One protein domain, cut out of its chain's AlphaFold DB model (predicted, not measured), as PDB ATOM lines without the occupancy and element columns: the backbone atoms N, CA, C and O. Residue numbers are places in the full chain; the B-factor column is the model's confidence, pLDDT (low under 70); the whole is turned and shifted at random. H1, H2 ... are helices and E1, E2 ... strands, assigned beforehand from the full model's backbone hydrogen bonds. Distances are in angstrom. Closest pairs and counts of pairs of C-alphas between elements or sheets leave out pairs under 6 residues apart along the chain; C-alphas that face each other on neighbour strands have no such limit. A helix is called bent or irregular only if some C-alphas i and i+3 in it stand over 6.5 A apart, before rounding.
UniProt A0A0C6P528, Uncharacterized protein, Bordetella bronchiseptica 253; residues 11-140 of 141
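This is residues 11 to 140 of the 141 residues of an uncharacterized protein of Bordetella bronchiseptica 253 (UniProt A0A0C6P528). This is an elongated body in two unequal parts: at one end a short antiparallel ribbon of two strands, E1 and E2, runs among long loops, and at the other end the helices H2, H3, H4 and H5 are grouped. H2 and H3 fold back on each other as a helical hairpin, H5 packs on H3, and the small H1 packs on H2 on its ribbon side; the strand hairpin E3 and E4 lies near residues 86 to 89 of H2. The printed part has 130 residues, with five named helices and four named strands in the order E1 H1 E2 E3 E4 H2 H3 H4 H5; the two sheets, E1 - E2 and E3 - E4, are both antiparallel, and the class is mixed, helices and strands. The whole is only just compact, close to loose, with a radius of gyration of the C-alphas of 16.6 A and spans of 50 by 29 by 19 A.

E1, residues 21 to 25, and E2, residues 59 to 63, are antiparallel neighbours; N 22 and O 62, 2.8 A apart, are within hydrogen-bond range. Residues 21 to 22 of E1 also pair, antiparallel, with residues 42 to 43. H1, residues 33 to 36, touches H2, residues 86 to 100; their closest C-alphas are those of Leu 33 and Arg 96, 5.5 A apart. E3, residues 73 to 76, and E4, residues 79 to 82, form a hairpin, with N 76 and O 79 at 2.8 A. E2 and E3 are apart. H3, residues 105 to 117, touches residues 94 to 100 of H2, closest at the C-alphas of Ile 99 and Lys 108, 4.8 A; this helical hairpin has a shallow tilt of 21 degrees, opposite ways. H4, residues 119 to 127, is irregular, with C-alphas 120 and 123 7.8 A apart. H2 and H4 only just touch, with 3 pairs of C-alphas within 8 A, the closest those of Phe 91 and Trp 121, 6.5 A, about perpendicular at 87 degrees. H5, residues 131 to 138, touches H3 at a steep tilt of 44 degrees, opposite ways, closest at the C-alphas of Leu 116 and Ala 131, 5.9 A. Each O i to N i+4 pair is within hydrogen-bond range in H3 and H5, but 9 of 11 in H2 and 3 of 5 in H4; H1 is too short for such a pair.

E1 begins at C-alpha 21, (198.586, 247.396, 181.175), and spans 12.8 A; E2 spans 13.2 A. H2 begins at C-alpha 86, (183.658, 243.811, 193.035), and is 21.5 A long, H3 18.4 A and H4 13.8 A. H5, 10.5 A long, ends at C-alpha 138, (174.825, 228.303, 181.774).

The two C-alphas farthest apart, those of Asp 14 and Asp 106, are 51.3 A apart. The printed part has no cut. The link from H1 to E2, residues 37 to 58, is long. The mean pLDDT of the printed part is 89.1; residues 11 to 18 and 66 to 71 are under 70.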
ATOM      1  N   GLY A  11     198.639 250.065 164.344       39.06
ATOM      2  CA  GLY A  11     198.591 251.429 164.885       39.06
ATOM      3  C   GLY A  11     198.856 251.554 166.392       39.06
ATOM      4  O   GLY A  11     198.988 252.668 166.885       39.06
ATOM      5  N   TRP A  12     198.949 250.442 167.130       47.50
ATOM      6  CA  TRP A  12     199.248 250.447 168.569       47.50
ATOM      7  C   TRP A  12     200.745 250.333 168.874       47.50
ATOM      8  O   TRP A  12     201.164 250.650 169.984       47.50
ATOM      9  N   ARG A  13     201.577 249.909 167.913       42.66
ATOM     10  CA  ARG A  13     202.992 249.589 168.175       42.66
ATOM     11  C   ARG A  13     203.818 250.770 168.682       42.66
ATOM     12  O   ARG A  13     204.741 250.550 169.457       42.66
ATOM     13  N   ASP A  14     203.436 251.993 168.332       45.03
ATOM     14  CA  ASP A  14     204.200 253.190 168.691       45.03
ATOM     15  C   ASP A  14     203.845 253.740 170.091       45.03
ATOM     16  O   ASP A  14     204.560 254.590 170.610       45.03
ATOM     17  N   ALA A  15     202.783 253.229 170.733       45.28
ATOM     18  CA  ALA A  15     202.380 253.592 172.102       45.28
ATOM     19  C   ALA A  15     202.626 252.473 173.139       45.28
ATOM     20  O   ALA A  15     202.579 252.711 174.344       45.28
ATOM     21  N   VAL A  16     202.901 251.244 172.683       49.38
ATOM     22  CA  VAL A  16     202.955 250.015 173.509       49.38
ATOM     23  C   VAL A  16     204.295 249.832 174.254       49.38
ATOM     24  O   VAL A  16     204.458 248.896 175.032       49.38
ATOM     25  N   GLY A  17     205.254 250.749 174.099       51.72
ATOM     26  CA  GLY A  17     206.575 250.637 174.733       51.72
ATOM     27  C   GLY A  17     206.687 251.137 176.181       51.72
ATOM     28  O   GLY A  17     207.569 250.675 176.898       51.72
ATOM     29  N   GLU A  18     205.828 252.061 176.628       60.56
ATOM     30  CA  GLU A  18     206.119 252.872 177.832       60.56
ATOM     31  C   GLU A  18     205.055 252.806 178.939       60.56
ATOM     32  O   GLU A  18     205.297 253.284 180.044       60.56
ATOM     33  N   THR A  19     203.897 252.183 178.692       72.19
ATOM     34  CA  THR A  19     202.773 252.178 179.647       72.19
ATOM     35  C   THR A  19     202.478 250.765 180.152       72.19
ATOM     36  O   THR A  19     202.455 249.813 179.369       72.19
ATOM     37  N   ALA A  20     202.253 250.613 181.460       84.00
ATOM     38  CA  ALA A  20     201.793 249.351 182.043       84.00
ATOM     39  C   ALA A  20     200.368 249.047 181.554       84.00
ATOM     40  O   ALA A  20     199.642 249.962 181.180       84.00
ATOM     41  N   HIS A  21     199.945 247.788 181.554       88.81
ATOM     42  CA  HIS A  21     198.586 247.396 181.175       88.81
ATOM     43  C   HIS A  21     197.948 246.534 182.262       88.81
ATOM     44  O   HIS A  21     198.645 245.824 182.976       88.81
ATOM     45  N   VAL A  22     196.620 246.555 182.351       91.44
ATOM     46  CA  VAL A  22     195.829 245.665 183.210       91.44
ATOM     47  C   VAL A  22     194.836 244.887 182.357       91.44
ATOM     48  O   VAL A  22     194.197 245.451 181.463       91.44
ATOM     49  N   PHE A  23     194.681 243.593 182.623       94.44
ATOM     50  CA  PHE A  23     193.701 242.770 181.935       94.44
ATOM     51  C   PHE A  23     192.289 243.002 182.488       94.44
ATOM     52  O   PHE A  23     191.980 242.746 183.654       94.44
ATOM     53  N   CYS A  24     191.389 243.442 181.616       94.75
ATOM     54  CA  CYS A  24     189.986 243.671 181.917       94.75
ATOM     55  C   CYS A  24     189.131 242.562 181.292       94.75
ATOM     56  O   CYS A  24     188.959 242.517 180.072       94.75
ATOM     57  N   ALA A  25     188.606 241.654 182.121       97.25
ATOM     58  CA  ALA A  25     187.686 240.617 181.674       97.25
ATOM     59  C   ALA A  25     186.295 241.216 181.434       97.25
ATOM     60  O   ALA A  25     185.827 242.063 182.192       97.25
ATOM     61  N   THR A  26     185.587 240.740 180.418       96.88
ATOM     62  CA  THR A  26     184.192 241.130 180.205       96.88
ATOM     63  C   THR A  26     183.307 240.489 181.274       96.88
ATOM     64  O   THR A  26     183.256 239.265 181.399       96.88
ATOM     65  N   MET A  27     182.562 241.298 182.029       97.75
ATOM     66  CA  MET A  27     181.776 240.847 183.187       97.75
ATOM     67  C   MET A  27     180.383 240.360 182.772       97.75
ATOM     68  O   MET A  27     179.389 241.085 182.863       97.75
ATOM     69  N   GLN A  28     180.326 239.128 182.261       97.25
ATOM     70  CA  GLN A  28     179.120 238.460 181.763       97.25
ATOM     71  C   GLN A  28     179.066 237.004 182.233       97.25
ATOM     72  O   GLN A  28     180.099 236.352 182.368       97.25
ATOM     73  N   LEU A  29     177.859 236.439 182.363       96.81
ATOM     74  CA  LEU A  29     177.672 235.024 182.739       96.81
ATOM     75  C   LEU A  29     178.351 234.037 181.778       96.81
ATOM     76  O   LEU A  29     178.720 232.927 182.160       96.81
ATOM     77  N   ARG A  30     178.482 234.408 180.503       95.56
ATOM     78  CA  ARG A  30     179.098 233.544 179.489       95.56
ATOM     79  C   ARG A  30     180.627 233.557 179.527       95.56
ATOM     80  O   ARG A  30     181.227 232.689 178.902       95.56
ATOM     81  N   THR A  31     181.240 234.520 180.210       97.00
ATOM     82  CA  THR A  31     182.697 234.647 180.259       97.00
ATOM     83  C   THR A  31     183.292 233.421 180.963       97.00
ATOM     84  O   THR A  31     182.852 233.099 182.067       97.00
ATOM     85  N   PRO A  32     184.252 232.706 180.345       96.94
ATOM     86  CA  PRO A  32     184.843 231.508 180.937       96.94
ATOM     87  C   PRO A  32     185.552 231.793 182.260       96.94
ATOM     88  O   PRO A  32     186.183 232.844 182.413       96.94
ATOM     89  N   LEU A  33     185.544 230.823 183.180       97.62
ATOM     90  CA  LEU A  33     186.205 230.943 184.483       97.62
ATOM     91  C   LEU A  33     187.671 231.362 184.347       97.62
ATOM     92  O   LEU A  33     188.120 232.305 184.993       97.62
ATOM     93  N   ARG A  34     188.406 230.700 183.446       96.94
ATOM     94  CA  ARG A  34     189.829 230.977 183.197       96.94
ATOM     95  C   ARG A  34     190.116 232.418 182.758       96.94
ATOM     96  O   ARG A  34     191.254 232.849 182.864       96.94
ATOM     97  N   ILE A  35     189.123 233.127 182.215       97.94
ATOM     98  CA  ILE A  35     189.235 234.539 181.835       97.94
ATOM     99  C   ILE A  35     188.929 235.422 183.045       97.94
ATOM    100  O   ILE A  35     189.690 236.341 183.330       97.94
ATOM    101  N   LEU A  36     187.848 235.124 183.775       97.88
ATOM    102  CA  LEU A  36     187.448 235.867 184.976       97.88
ATOM    103  C   LEU A  36     188.562 235.886 186.032       97.88
ATOM    104  O   LEU A  36     188.852 236.935 186.594       97.88
ATOM    105  N   LEU A  37     189.238 234.751 186.235       97.62
ATOM    106  CA  LEU A  37     190.356 234.615 187.179       97.62
ATOM    107  C   LEU A  37     191.588 235.460 186.821       97.62
ATOM    108  O   LEU A  37     192.467 235.633 187.659       97.62
ATOM    109  N   ARG A  38     191.680 235.951 185.582       97.12
ATOM    110  CA  ARG A  38     192.799 236.772 185.097       97.12
ATOM    111  C   ARG A  38     192.508 238.270 185.179       97.12
ATOM    112  O   ARG A  38     193.374 239.070 184.835       97.12
ATOM    113  N   HIS A  39     191.294 238.662 185.571       96.12
ATOM    114  CA  HIS A  39     190.947 240.070 185.713       96.12
ATOM    115  C   HIS A  39     191.861 240.760 186.729       96.12
ATOM    116  O   HIS A  39     192.112 240.222 187.804       96.12
ATOM    117  N   GLY A  40     192.345 241.951 186.384       92.88
ATOM    118  CA  GLY A  40     193.254 242.712 187.232       92.88
ATOM    119  C   GLY A  40     194.719 242.300 187.101       92.88
ATOM    120  O   GLY A  40     195.559 242.911 187.751       92.88
ATOM    121  N   GLU A  41     195.060 241.304 186.273       94.06
ATOM    122  CA  GLU A  41     196.466 240.987 186.035       94.06
ATOM    123  C   GLU A  41     197.182 242.155 185.362       94.06
ATOM    124  O   GLU A  41     196.672 242.733 184.405       94.06
ATOM    125  N   GLU A  42     198.379 242.465 185.846       91.62
ATOM    126  CA  GLU A  42     199.212 243.547 185.342       91.62
ATOM    127  C   GLU A  42     200.266 243.021 184.363       91.62
ATOM    128  O   GLU A  42     200.926 242.010 184.603       91.62
ATOM    129  N   CYS A  43     200.462 243.747 183.265       89.56
ATOM    130  CA  CYS A  43     201.569 243.568 182.343       89.56
ATOM    131  C   CYS A  43     202.463 244.813 182.415       89.56
ATOM    132  O   CYS A  43     201.978 245.923 182.167       89.56
ATOM    133  N   PRO A  44     203.755 244.670 182.754       87.56
ATOM    134  CA  PRO A  44     204.646 245.814 182.880       87.56
ATOM    135  C   PRO A  44     204.894 246.504 181.524       87.56
ATOM    136  O   PRO A  44     204.725 245.882 180.470       87.56
ATOM    137  N   PRO A  45     205.322 247.781 181.538       86.12
ATOM    138  CA  PRO A  45     205.709 248.506 180.330       86.12
ATOM    139  C   PRO A  45     206.786 247.769 179.528       86.12
ATOM    140  O   PRO A  45     207.670 247.131 180.103       86.12
ATOM    141  N   GLY A  46     206.736 247.882 178.201       83.88
ATOM    142  CA  GLY A  46     207.738 247.294 177.305       83.88
ATOM    143  C   GLY A  46     207.686 245.765 177.196       83.88
ATOM    144  O   GLY A  46     208.514 245.180 176.498       83.88
ATOM    145  N   VAL A  47     206.721 245.114 177.852       86.69
ATOM    146  CA  VAL A  47     206.444 243.682 177.716       86.69
ATOM    147  C   VAL A  47     205.172 243.499 176.896       86.69
ATOM    148  O   VAL A  47     204.163 244.159 177.137       86.69
ATOM    149  N   GLU A  48     205.223 242.603 175.911       85.38
ATOM    150  CA  GLU A  48     204.045 242.247 175.121       85.38
ATOM    151  C   GLU A  48     203.031 241.502 176.008       85.38
ATOM    152  O   GLU A  48     203.391 240.482 176.612       85.38
ATOM    153  N   PRO A  49     201.772 241.972 176.103       87.69
ATOM    154  CA  PRO A  49     200.783 241.319 176.944       87.69
ATOM    155  C   PRO A  49     200.489 239.884 176.487       87.69
ATOM    156  O   PRO A  49     200.301 239.640 175.291       87.69
ATOM    157  N   PRO A  50     200.399 238.909 177.410       89.19
ATOM    158  CA  PRO A  50     200.147 237.526 177.037       89.19
ATOM    159  C   PRO A  50     198.740 237.345 176.450       89.19
ATOM    160  O   PRO A  50     197.776 238.023 176.823       89.19
ATOM    161  N   ALA A  51     198.607 236.357 175.564       90.38
ATOM    162  CA  ALA A  51     197.326 235.955 174.995       90.38
ATOM    163  C   ALA A  51     196.474 235.213 176.043       90.38
ATOM    164  O   ALA A  51     196.670 234.027 176.305       90.38
ATOM    165  N   ILE A  52     195.533 235.930 176.661       90.94
ATOM    166  CA  ILE A  52     194.581 235.378 177.642       90.94
ATOM    167  C   ILE A  52     193.257 234.985 176.972       90.94
ATOM    168  O   ILE A  52     192.692 233.924 177.252       90.94
ATOM    169  N   ALA A  53     192.744 235.866 176.115       89.00
ATOM    170  CA  ALA A  53     191.433 235.769 175.491       89.00
ATOM    171  C   ALA A  53     191.495 235.024 174.148       89.00
ATOM    172  O   ALA A  53     192.171 235.474 173.230       89.00
ATOM    173  N   ASP A  54     190.730 233.934 174.007       89.69
ATOM    174  CA  ASP A  54     190.615 233.222 172.714       89.69
ATOM    175  C   ASP A  54     189.723 233.976 171.716       89.69
ATOM    176  O   ASP A  54     189.832 233.811 170.505       89.69
ATOM    177  N   GLU A  55     188.818 234.805 172.236       91.19
ATOM    178  CA  GLU A  55     187.845 235.575 171.475       91.19
ATOM    179  C   GLU A  55     187.889 237.025 171.947       91.19
ATOM    180  O   GLU A  55     187.988 237.293 173.144       91.19
ATOM    181  N   ALA A  56     187.754 237.969 171.014       88.75
ATOM    182  CA  ALA A  56     187.892 239.399 171.300       88.75
ATOM    183  C   ALA A  56     186.888 239.931 172.340       88.75
ATOM    184  O   ALA A  56     187.127 240.966 172.951       88.75
ATOM    185  N   TRP A  57     185.761 239.243 172.551       92.25
ATOM    186  CA  TRP A  57     184.765 239.653 173.541       92.25
ATOM    187  C   TRP A  57     185.093 239.190 174.967       92.25
ATOM    188  O   TRP A  57     184.451 239.677 175.893       92.25
ATOM    189  N   HIS A  58     186.050 238.278 175.174       95.62
ATOM    190  CA  HIS A  58     186.381 237.752 176.507       95.62
ATOM    191  C   HIS A  58     186.995 238.807 177.433       95.62
ATOM    192  O   HIS A  58     186.743 238.788 178.637       95.62
ATOM    193  N   GLY A  59     187.790 239.719 176.887       94.06
ATOM    194  CA  GLY A  59     188.471 240.754 177.651       94.06
ATOM    195  C   GLY A  59     189.550 241.439 176.826       94.06
ATOM    196  O   GLY A  59     189.817 241.050 175.688       94.06
ATOM    197  N   ILE A  60     190.166 242.462 177.407       93.50
ATOM    198  CA  ILE A  60     191.157 243.304 176.740       93.50
ATOM    199  C   ILE A  60     192.223 243.778 177.729       93.50
ATOM    200  O   ILE A  60     191.945 243.983 178.908       93.50
ATOM    201  N   TRP A  61     193.442 243.974 177.238       91.94
ATOM    202  CA  TRP A  61     194.489 244.686 177.962       91.94
ATOM    203  C   TRP A  61     194.275 246.193 177.836       91.94
ATOM    204  O   TRP A  61     194.233 246.724 176.727       91.94
ATOM    205  N   VAL A  62     194.126 246.878 178.966       88.56
ATOM    206  CA  VAL A  62     193.880 248.324 179.029       88.56
ATOM    207  C   VAL A  62     195.133 249.019 179.564       88.56
ATOM    208  O   VAL A  62     195.654 248.567 180.583       88.56
ATOM    209  N   PRO A  63     195.631 250.094 178.925       85.94
ATOM    210  CA  PRO A  63     196.778 250.837 179.438       85.94
ATOM    211  C   PRO A  63     196.454 251.506 180.782       85.94
ATOM    212  O   PRO A  63     195.396 252.115 180.952       85.94
ATOM    213  N   VAL A  64     197.384 251.412 181.729       81.56
ATOM    214  CA  VAL A  64     197.345 252.070 183.037       81.56
ATOM    215  C   VAL A  64     198.017 253.426 182.911       81.56
ATOM    216  O   VAL A  64     199.232 253.520 182.763       81.56
ATOM    217  N   ILE A  65     197.229 254.490 182.992       71.75
ATOM    218  CA  ILE A  65     197.745 255.858 182.945       71.75
ATOM    219  C   ILE A  65     197.946 256.337 184.388       71.75
ATOM    220  O   ILE A  65     197.006 256.311 185.186       71.75
ATOM    221  N   GLU A  66     199.160 256.771 184.744       60.47
ATOM    222  CA  GLU A  66     199.444 257.349 186.067       60.47
ATOM    223  C   GLU A  66     198.474 258.501 186.387       60.47
ATOM    224  O   GLU A  66     198.209 259.372 185.559       60.47
ATOM    225  N   GLY A  67     197.899 258.492 187.594       57.50
ATOM    226  CA  GLY A  67     196.871 259.456 188.016       57.50
ATOM    227  C   GLY A  67     195.453 259.147 187.515       57.50
ATOM    228  O   GLY A  67     194.488 259.688 188.051       57.50
ATOM    229  N   MET A  68     195.309 258.218 186.569       54.84
ATOM    230  CA  MET A  68     194.046 257.671 186.073       54.84
ATOM    231  C   MET A  68     193.843 256.263 186.642       54.84
ATOM    232  O   MET A  68     193.589 255.292 185.935       54.84
ATOM    233  N   ALA A  69     194.021 256.131 187.955       52.12
ATOM    234  CA  ALA A  69     193.754 254.867 188.616       52.12
ATOM    235  C   ALA A  69     192.284 254.471 188.389       52.12
ATOM    236  O   ALA A  69     191.404 255.332 188.304       52.12
ATOM    237  N   LEU A  70     192.060 253.162 188.265       54.34
ATOM    238  CA  LEU A  70     190.800 252.462 187.988       54.34
ATOM    239  C   LEU A  70     189.705 252.690 189.064       54.34
ATOM    240  O   LEU A  70     188.881 251.825 189.313       54.34
ATOM    241  N   TRP A  71     189.625 253.870 189.682       53.38
ATOM    242  CA  TRP A  71     188.569 254.331 190.596       53.38
ATOM    243  C   TRP A  71     187.223 254.580 189.898       53.38
ATOM    244  O   TRP A  71     186.397 255.361 190.368       53.38
ATOM    245  N   GLY A  72     187.037 254.000 188.718       76.38
ATOM    246  CA  GLY A  72     185.864 254.208 187.899       76.38
ATOM    247  C   GLY A  72     184.822 253.132 188.141       76.38
ATOM    248  O   GLY A  72     184.690 252.537 189.209       76.38
ATOM    249  N   GLN A  73     184.096 252.857 187.076       88.50
ATOM    250  CA  GLN A  73     183.228 251.709 186.974       88.50
ATOM    251  C   GLN A  73     183.508 251.022 185.650       88.50
ATOM    252  O   GLN A  73     184.022 251.638 184.714       88.50
ATOM    253  N   MET A  74     183.138 249.756 185.559       91.06
ATOM    254  CA  MET A  74     183.138 249.027 184.305       91.06
ATOM    255  C   MET A  74     181.725 248.584 183.948       91.06
ATOM    256  O   MET A  74     180.886 248.349 184.819       91.06
ATOM    257  N   ALA A  75     181.462 248.483 182.648       93.38
ATOM    258  CA  ALA A  75     180.218 247.917 182.163       93.38
ATOM    259  C   ALA A  75     180.191 246.409 182.435       93.38
ATOM    260  O   ALA A  75     181.161 245.689 182.187       93.38
ATOM    261  N   SER A  76     179.049 245.933 182.904       96.81
ATOM    262  CA  SER A  76     178.759 244.525 183.122       96.81
ATOM    263  C   SER A  76     177.360 244.196 182.620       96.81
ATOM    264  O   SER A  76     176.591 245.070 182.209       96.81
ATOM    265  N   GLU A  77     177.011 242.920 182.679       96.00
ATOM    266  CA  GLU A  77     175.674 242.458 182.332       96.00
ATOM    267  C   GLU A  77     174.559 243.021 183.234       96.00
ATOM    268  O   GLU A  77     173.414 243.107 182.798       96.00
ATOM    269  N   ILE A  78     174.893 243.439 184.460       97.06
ATOM    270  CA  ILE A  78     173.951 244.015 185.436       97.06
ATOM    271  C   ILE A  78     174.053 245.546 185.538       97.06
ATOM    272  O   ILE A  78     173.548 246.152 186.479       97.06
ATOM    273  N   GLY A  79     174.710 246.193 184.572       96.00
ATOM    274  CA  GLY A  79     174.987 247.630 184.596       96.00
ATOM    275  C   GLY A  79     176.415 247.938 185.043       96.00
ATOM    276  O   GLY A  79     177.331 247.156 184.794       96.00
ATOM    277  N   TYR A  80     176.629 249.103 185.649       95.38
ATOM    278  CA  TYR A  80     177.964 249.541 186.053       95.38
ATOM    279  C   TYR A  80     178.357 248.977 187.422       95.38
ATOM    280  O   TYR A  80     177.609 249.105 188.389       95.38
ATOM    281  N   ILE A  81     179.548 248.388 187.502       95.25
ATOM    282  CA  ILE A  81     180.124 247.803 188.724       95.25
ATOM    283  C   ILE A  81     181.505 248.416 189.008       95.25
ATOM    284  O   ILE A  81     182.065 249.054 188.112       95.25
ATOM    285  N   PRO A  82     182.080 248.241 190.213       94.12
ATOM    286  CA  PRO A  82     183.471 248.609 190.479       94.12
ATOM    287  C   PRO A  82     184.441 248.027 189.441       94.12
ATOM    288  O   PRO A  82     184.238 246.917 188.952       94.12
ATOM    289  N   ALA A  83     185.479 248.782 189.079       91.31
ATOM    290  CA  ALA A  83     186.399 248.397 188.003       91.31
ATOM    291  C   ALA A  83     187.310 247.201 188.342       91.31
ATOM    292  O   ALA A  83     187.915 246.646 187.433       91.31
ATOM    293  N   ASP A  84     187.393 246.813 189.617       91.50
ATOM    294  CA  ASP A  84     188.017 245.565 190.086       91.50
ATOM    295  C   ASP A  84     187.057 244.356 190.007       91.50
ATOM    296  O   ASP A  84     187.378 243.254 190.453       91.50
ATOM    297  N   GLY A  85     185.851 244.563 189.470       94.31
ATOM    298  CA  GLY A  85     184.790 243.571 189.343       94.31
ATOM    299  C   GLY A  85     183.910 243.415 190.590       94.31
ATOM    300  O   GLY A  85     182.787 242.907 190.482       94.31
ATOM    301  N   GLY A  86     184.368 243.878 191.758       94.94
ATOM    302  CA  GLY A  86     183.658 243.811 193.035       94.94
ATOM    303  C   GLY A  86     182.987 242.460 193.338       94.94
ATOM    304  O   GLY A  86     183.411 241.386 192.906       94.94
ATOM    305  N   SER A  87     181.868 242.503 194.067       97.69
ATOM    306  CA  SER A  87     181.087 241.303 194.409       97.69
ATOM    307  C   SER A  87     180.518 240.569 193.191       97.69
ATOM    308  O   SER A  87     180.273 239.364 193.268       97.69
ATOM    309  N   PHE A  88     180.313 241.262 192.066       98.44
ATOM    310  CA  PHE A  88     179.754 240.636 190.871       98.44
ATOM    311  C   PHE A  88     180.753 239.688 190.203       98.44
ATOM    312  O   PHE A  88     180.372 238.587 189.814       98.44
ATOM    313  N   LEU A  89     182.039 240.048 190.145       98.44
ATOM    314  CA  LEU A  89     183.086 239.137 189.678       98.44
ATOM    315  C   LEU A  89     183.139 237.863 190.530       98.44
ATOM    316  O   LEU A  89     183.186 236.763 189.980       98.44
ATOM    317  N   HIS A  90     183.063 237.987 191.858       98.44
ATOM    318  CA  HIS A  90     183.038 236.823 192.751       98.44
ATOM    319  C   HIS A  90     181.826 235.919 192.510       98.44
ATOM    320  O   HIS A  90     181.966 234.696 192.490       98.44
ATOM    321  N   PHE A  91     180.654 236.509 192.270       98.69
ATOM    322  CA  PHE A  91     179.467 235.760 191.871       98.69
ATOM    323  C   PHE A  91     179.673 235.018 190.541       98.69
ATOM    324  O   PHE A  91     179.377 233.825 190.452       98.69
ATOM    325  N   LEU A  92     180.214 235.693 189.517       98.62
ATOM    326  CA  LEU A  92     180.490 235.074 188.219       98.62
ATOM    327  C   LEU A  92     181.473 233.905 188.359       98.62
ATOM    328  O   LEU A  92     181.209 232.831 187.826       98.62
ATOM    329  N   ILE A  93     182.563 234.084 189.112       98.62
ATOM    330  CA  ILE A  93     183.544 233.027 189.389       98.62
ATOM    331  C   ILE A  93     182.857 231.822 190.036       98.62
ATOM    332  O   ILE A  93     182.958 230.724 189.496       98.62
ATOM    333  N   ALA A  94     182.084 232.024 191.109       98.38
ATOM    334  CA  ALA A  94     181.392 230.934 191.798       98.38
ATOM    335  C   ALA A  94     180.424 230.176 190.869       98.38
ATOM    336  O   ALA A  94     180.387 228.944 190.860       98.38
ATOM    337  N   ALA A  95     179.661 230.901 190.043       97.88
ATOM    338  CA  ALA A  95     178.735 230.297 189.091       97.88
ATOM    339  C   ALA A  95     179.460 229.496 187.995       97.88
ATOM    340  O   ALA A  95     178.994 228.421 187.616       97.88
ATOM    341  N   ARG A  96     180.596 229.994 187.485       97.75
ATOM    342  CA  ARG A  96     181.400 229.302 186.466       97.75
ATOM    343  C   ARG A  96     182.148 228.101 187.039       97.75
ATOM    344  O   ARG A  96     182.147 227.046 186.413       97.75
ATOM    345  N   GLU A  97     182.715 228.212 188.237       97.50
ATOM    346  CA  GLU A  97     183.344 227.094 188.954       97.50
ATOM    347  C   GLU A  97     182.387 225.916 189.116       97.50
ATOM    348  O   GLU A  97     182.744 224.784 188.781       97.50
ATOM    349  N   ALA A  98     181.145 226.192 189.517       96.19
ATOM    350  CA  ALA A  98     180.108 225.180 189.693       96.19
ATOM    351  C   ALA A  98     179.781 224.380 188.416       96.19
ATOM    352  O   ALA A  98     179.261 223.272 188.512       96.19
ATOM    353  N   ILE A  99     180.063 224.912 187.220       95.88
ATOM    354  CA  ILE A  99     179.716 224.251 185.951       95.88
ATOM    355  C   ILE A  99     180.922 223.812 185.112       95.88
ATOM    356  O   ILE A  99     180.761 222.977 184.217       95.88
ATOM    357  N   GLU A 100     182.111 224.360 185.364       95.19
ATOM    358  CA  GLU A 100     183.335 224.050 184.612       95.19
ATOM    359  C   GLU A 100     184.176 222.944 185.269       95.19
ATOM    360  O   GLU A 100     184.931 222.273 184.573       95.19
ATOM    361  N   GLN A 101     184.020 222.694 186.575       88.44
ATOM    362  CA  GLN A 101     184.821 221.692 187.299       88.44
ATOM    363  C   GLN A 101     184.326 220.243 187.145       88.44
ATOM    364  O   GLN A 101     185.061 219.305 187.447       88.44
ATOM    365  N   SER A 102     183.092 220.037 186.681       86.31
ATOM    366  CA  SER A 102     182.504 218.707 186.479       86.31
ATOM    367  C   SER A 102     182.154 218.479 185.011       86.31
ATOM    368  O   SER A 102     181.828 219.415 184.289       86.31
ATOM    369  N   ALA A 103     182.177 217.228 184.551       83.62
ATOM    370  CA  ALA A 103     181.651 216.855 183.236       83.62
ATOM    371  C   ALA A 103     180.177 216.405 183.296       83.62
ATOM    372  O   ALA A 103     179.482 216.447 182.281       83.62
ATOM    373  N   ALA A 104     179.688 215.994 184.470       91.19
ATOM    374  CA  ALA A 104     178.359 215.409 184.636       91.19
ATOM    375  C   ALA A 104     177.283 216.494 184.816       91.19
ATOM    376  O   ALA A 104     177.389 217.354 185.692       91.19
ATOM    377  N   ALA A 105     176.253 216.471 183.966       89.81
ATOM    378  CA  ALA A 105     175.255 217.539 183.872       89.81
ATOM    379  C   ALA A 105     174.401 217.707 185.143       89.81
ATOM    380  O   ALA A 105     174.075 218.829 185.527       89.81
ATOM    381  N   ASP A 106     174.062 216.606 185.804       91.56
ATOM    382  CA  ASP A 106     173.348 216.572 187.080       91.56
ATOM    383  C   ASP A 106     174.172 217.203 188.211       91.56
ATOM    384  O   ASP A 106     173.653 218.028 188.966       91.56
ATOM    385  N   ILE A 107     175.472 216.900 188.266       93.50
ATOM    386  CA  ILE A 107     176.401 217.499 189.233       93.50
ATOM    387  C   ILE A 107     176.496 219.014 189.013       93.50
ATOM    388  O   ILE A 107     176.353 219.770 189.972       93.50
ATOM    389  N   LYS A 108     176.647 219.469 187.759       95.06
ATOM    390  CA  LYS A 108     176.670 220.906 187.424       95.06
ATOM    391  C   LYS A 108     175.404 221.620 187.885       95.06
ATOM    392  O   LYS A 108     175.474 222.696 188.470       95.06
ATOM    393  N   ALA A 109     174.241 221.030 187.607       95.12
ATOM    394  CA  ALA A 109     172.961 221.615 187.977       95.12
ATOM    395  C   ALA A 109     172.809 221.729 189.500       95.12
ATOM    396  O   ALA A 109     172.385 222.774 189.988       95.12
ATOM    397  N   ALA A 110     173.201 220.691 190.245       96.06
ATOM    398  CA  ALA A 110     173.162 220.698 191.704       96.06
ATOM    399  C   ALA A 110     174.128 221.736 192.303       96.06
ATOM    400  O   ALA A 110     173.730 222.513 193.168       96.06
ATOM    401  N   GLN A 111     175.374 221.794 191.820       97.25
ATOM    402  CA  GLN A 111     176.372 222.763 192.283       97.25
ATOM    403  C   GLN A 111     175.947 224.201 191.981       97.25
ATOM    404  O   GLN A 111     176.016 225.065 192.855       97.25
ATOM    405  N   LEU A 112     175.446 224.458 190.769       97.62
ATOM    406  CA  LEU A 112     174.949 225.777 190.399       97.62
ATOM    407  C   LEU A 112     173.733 226.164 191.250       97.62
ATOM    408  O   LEU A 112     173.656 227.302 191.695       97.62
ATOM    409  N   ALA A 113     172.811 225.238 191.528       97.75
ATOM    410  CA  ALA A 113     171.664 225.514 192.392       97.75
ATOM    411  C   ALA A 113     172.091 225.949 193.804       97.75
ATOM    412  O   ALA A 113     171.531 226.907 194.326       97.75
ATOM    413  N   VAL A 114     173.117 225.311 194.382       98.12
ATOM    414  CA  VAL A 114     173.682 225.716 195.682       98.12
ATOM    415  C   VAL A 114     174.234 227.140 195.630       98.12
ATOM    416  O   VAL A 114     173.973 227.925 196.536       98.12
ATOM    417  N   VAL A 115     174.962 227.500 194.568       97.94
ATOM    418  CA  VAL A 115     175.463 228.873 194.392       97.94
ATOM    419  C   VAL A 115     174.302 229.861 194.277       97.94
ATOM    420  O   VAL A 115     174.320 230.898 194.926       97.94
ATOM    421  N   LEU A 116     173.283 229.558 193.475       98.19
ATOM    422  CA  LEU A 116     172.171 230.479 193.218       98.19
ATOM    423  C   LEU A 116     171.213 230.650 194.410       98.19
ATOM    424  O   LEU A 116     170.473 231.631 194.433       98.19
ATOM    425  N   ASP A 117     171.224 229.728 195.374       98.25
ATOM    426  CA  ASP A 117     170.460 229.829 196.627       98.25
ATOM    427  C   ASP A 117     171.201 230.628 197.717       98.25
ATOM    428  O   ASP A 117     170.606 231.033 198.717       98.25
ATOM    429  N   ASP A 118     172.497 230.905 197.528       98.25
ATOM    430  CA  ASP A 118     173.287 231.668 198.490       98.25
ATOM    431  C   ASP A 118     172.737 233.104 198.642       98.25
ATOM    432  O   ASP A 118     172.735 233.880 197.675       98.25
ATOM    433  N   PRO A 119     172.318 233.521 199.857       98.12
ATOM    434  CA  PRO A 119     171.753 234.847 200.086       98.12
ATOM    435  C   PRO A 119     172.672 236.002 199.682       98.12
ATOM    436  O   PRO A 119     172.170 237.082 199.372       98.12
ATOM    437  N   ARG A 120     173.995 235.787 199.661       98.12
ATOM    438  CA  ARG A 120     174.980 236.794 199.234       98.12
ATOM    439  C   ARG A 120     174.788 237.215 197.779       98.12
ATOM    440  O   ARG A 120     175.125 238.340 197.430       98.12
ATOM    441  N   TRP A 121     174.240 236.331 196.946       98.19
ATOM    442  CA  TRP A 121     174.086 236.547 195.506       98.19
ATOM    443  C   TRP A 121     172.668 236.911 195.087       98.19
ATOM    444  O   TRP A 121     172.430 237.130 193.902       98.19
ATOM    445  N   ARG A 122     171.732 237.010 196.039       98.19
ATOM    446  CA  ARG A 122     170.305 237.214 195.762       98.19
ATOM    447  C   ARG A 122     170.042 238.369 194.797       98.19
ATOM    448  O   ARG A 122     169.324 238.180 193.823       98.19
ATOM    449  N   GLU A 123     170.649 239.527 195.038       98.12
ATOM    450  CA  GLU A 123     170.448 240.715 194.199       98.12
ATOM    451  C   GLU A 123     170.903 240.476 192.750       98.12
ATOM    452  O   GLU A 123     170.163 240.765 191.810       98.12
ATOM    453  N   PHE A 124     172.077 239.873 192.549       98.50
ATOM    454  CA  PHE A 124     172.574 239.549 191.210       98.50
ATOM    455  C   PHE A 124     171.702 238.500 190.523       98.50
ATOM    456  O   PHE A 124     171.424 238.603 189.329       98.50
ATOM    457  N   VAL A 125     171.234 237.505 191.281       98.56
ATOM    458  CA  VAL A 125     170.317 236.484 190.774       98.56
ATOM    459  C   VAL A 125     169.016 237.124 190.289       98.56
ATOM    460  O   VAL A 125     168.548 236.787 189.203       98.56
ATOM    461  N   GLU A 126     168.458 238.072 191.042       98.38
ATOM    462  CA  GLU A 126     167.259 238.825 190.660       98.38
ATOM    463  C   GLU A 126     167.491 239.688 189.411       98.38
ATOM    464  O   GLU A 126     166.722 239.590 188.451       98.38
ATOM    465  N   GLN A 127     168.582 240.459 189.368       98.25
ATOM    466  CA  GLN A 127     168.949 241.307 188.223       98.25
ATOM    467  C   GLN A 127     169.148 240.508 186.926       98.25
ATOM    468  O   GLN A 127     168.832 240.989 185.839       98.25
ATOM    469  N   LEU A 128     169.619 239.264 187.030       97.94
ATOM    470  CA  LEU A 128     169.830 238.358 185.896       97.94
ATOM    471  C   LEU A 128     168.577 237.547 185.509       97.94
ATOM    472  O   LEU A 128     168.650 236.656 184.655       97.94
ATOM    473  N   GLY A 129     167.419 237.855 186.102       97.69
ATOM    474  CA  GLY A 129     166.127 237.247 185.767       97.69
ATOM    475  C   GLY A 129     165.799 235.967 186.542       97.69
ATOM    476  O   GLY A 129     164.935 235.196 186.119       97.69
ATOM    477  N   GLY A 130     166.476 235.729 187.664       98.00
ATOM    478  CA  GLY A 130     166.238 234.618 188.580       98.00
ATOM    479  C   GLY A 130     167.034 233.348 188.261       98.00
ATOM    480  O   GLY A 130     167.540 233.142 187.154       98.00
ATOM    481  N   ALA A 131     167.096 232.442 189.243       97.69
ATOM    482  CA  ALA A 131     167.923 231.234 189.181       97.69
ATOM    483  C   ALA A 131     167.634 230.358 187.947       97.69
ATOM    484  O   ALA A 131     168.552 229.898 187.268       97.69
ATOM    485  N   THR A 132     166.357 230.193 187.585       97.19
ATOM    486  CA  THR A 132     165.938 229.429 186.399       97.19
ATOM    487  C   THR A 132     166.468 230.030 185.093       97.19
ATOM    488  O   THR A 132     166.830 229.291 184.174       97.19
ATOM    489  N   ALA A 133     166.514 231.363 184.978       97.25
ATOM    490  CA  ALA A 133     167.031 232.030 183.786       97.25
ATOM    491  C   ALA A 133     168.547 231.834 183.660       97.25
ATOM    492  O   ALA A 133     169.035 231.513 182.574       97.25
ATOM    493  N   ILE A 134     169.267 231.945 184.776       97.69
ATOM    494  CA  ILE A 134     170.717 231.736 184.839       97.69
ATOM    495  C   ILE A 134     171.067 230.288 184.492       97.69
ATOM    496  O   ILE A 134     171.854 230.052 183.575       97.69
ATOM    497  N   ALA A 135     170.421 229.312 185.139       96.25
ATOM    498  CA  ALA A 135     170.644 227.892 184.876       96.25
ATOM    499  C   ALA A 135     170.412 227.541 183.399       96.25
ATOM    500  O   ALA A 135     171.229 226.860 182.785       96.25
ATOM    501  N   ARG A 136     169.353 228.080 182.779       95.69
ATOM    502  CA  ARG A 136     169.080 227.876 181.346       95.69
ATOM    503  C   ARG A 136     170.197 228.406 180.445       95.69
ATOM    504  O   ARG A 136     170.407 227.857 179.370       95.69
ATOM    505  N   ARG A 137     170.860 229.494 180.832       95.31
ATOM    506  CA  ARG A 137     171.926 230.122 180.039       95.31
ATOM    507  C   ARG A 137     173.270 229.424 180.214       95.31
ATOM    508  O   ARG A 137     174.024 229.357 179.255       95.31
ATOM    509  N   LEU A 138     173.548 228.920 181.414       94.44
ATOM    510  CA  LEU A 138     174.825 228.303 181.774       94.44
ATOM    511  C   LEU A 138     174.891 226.796 181.506       94.44
ATOM    512  O   LEU A 138     175.960 226.282 181.200       94.44
ATOM    513  N   LEU A 139     173.768 226.083 181.625       92.25
ATOM    514  CA  LEU A 139     173.715 224.621 181.487       92.25
ATOM    515  C   LEU A 139     173.283 224.156 180.091       92.25
ATOM    516  O   LEU A 139     173.129 222.955 179.869       92.25
ATOM    517  N   ARG A 140     173.042 225.082 179.154       80.44
ATOM    518  CA  ARG A 140     172.802 224.695 177.762       80.44
ATOM    519  C   ARG A 140     174.107 224.168 177.146       80.44
ATOM    520  O   ARG A 140     175.142 224.790 177.377       80.44
TER     521      ARG A 140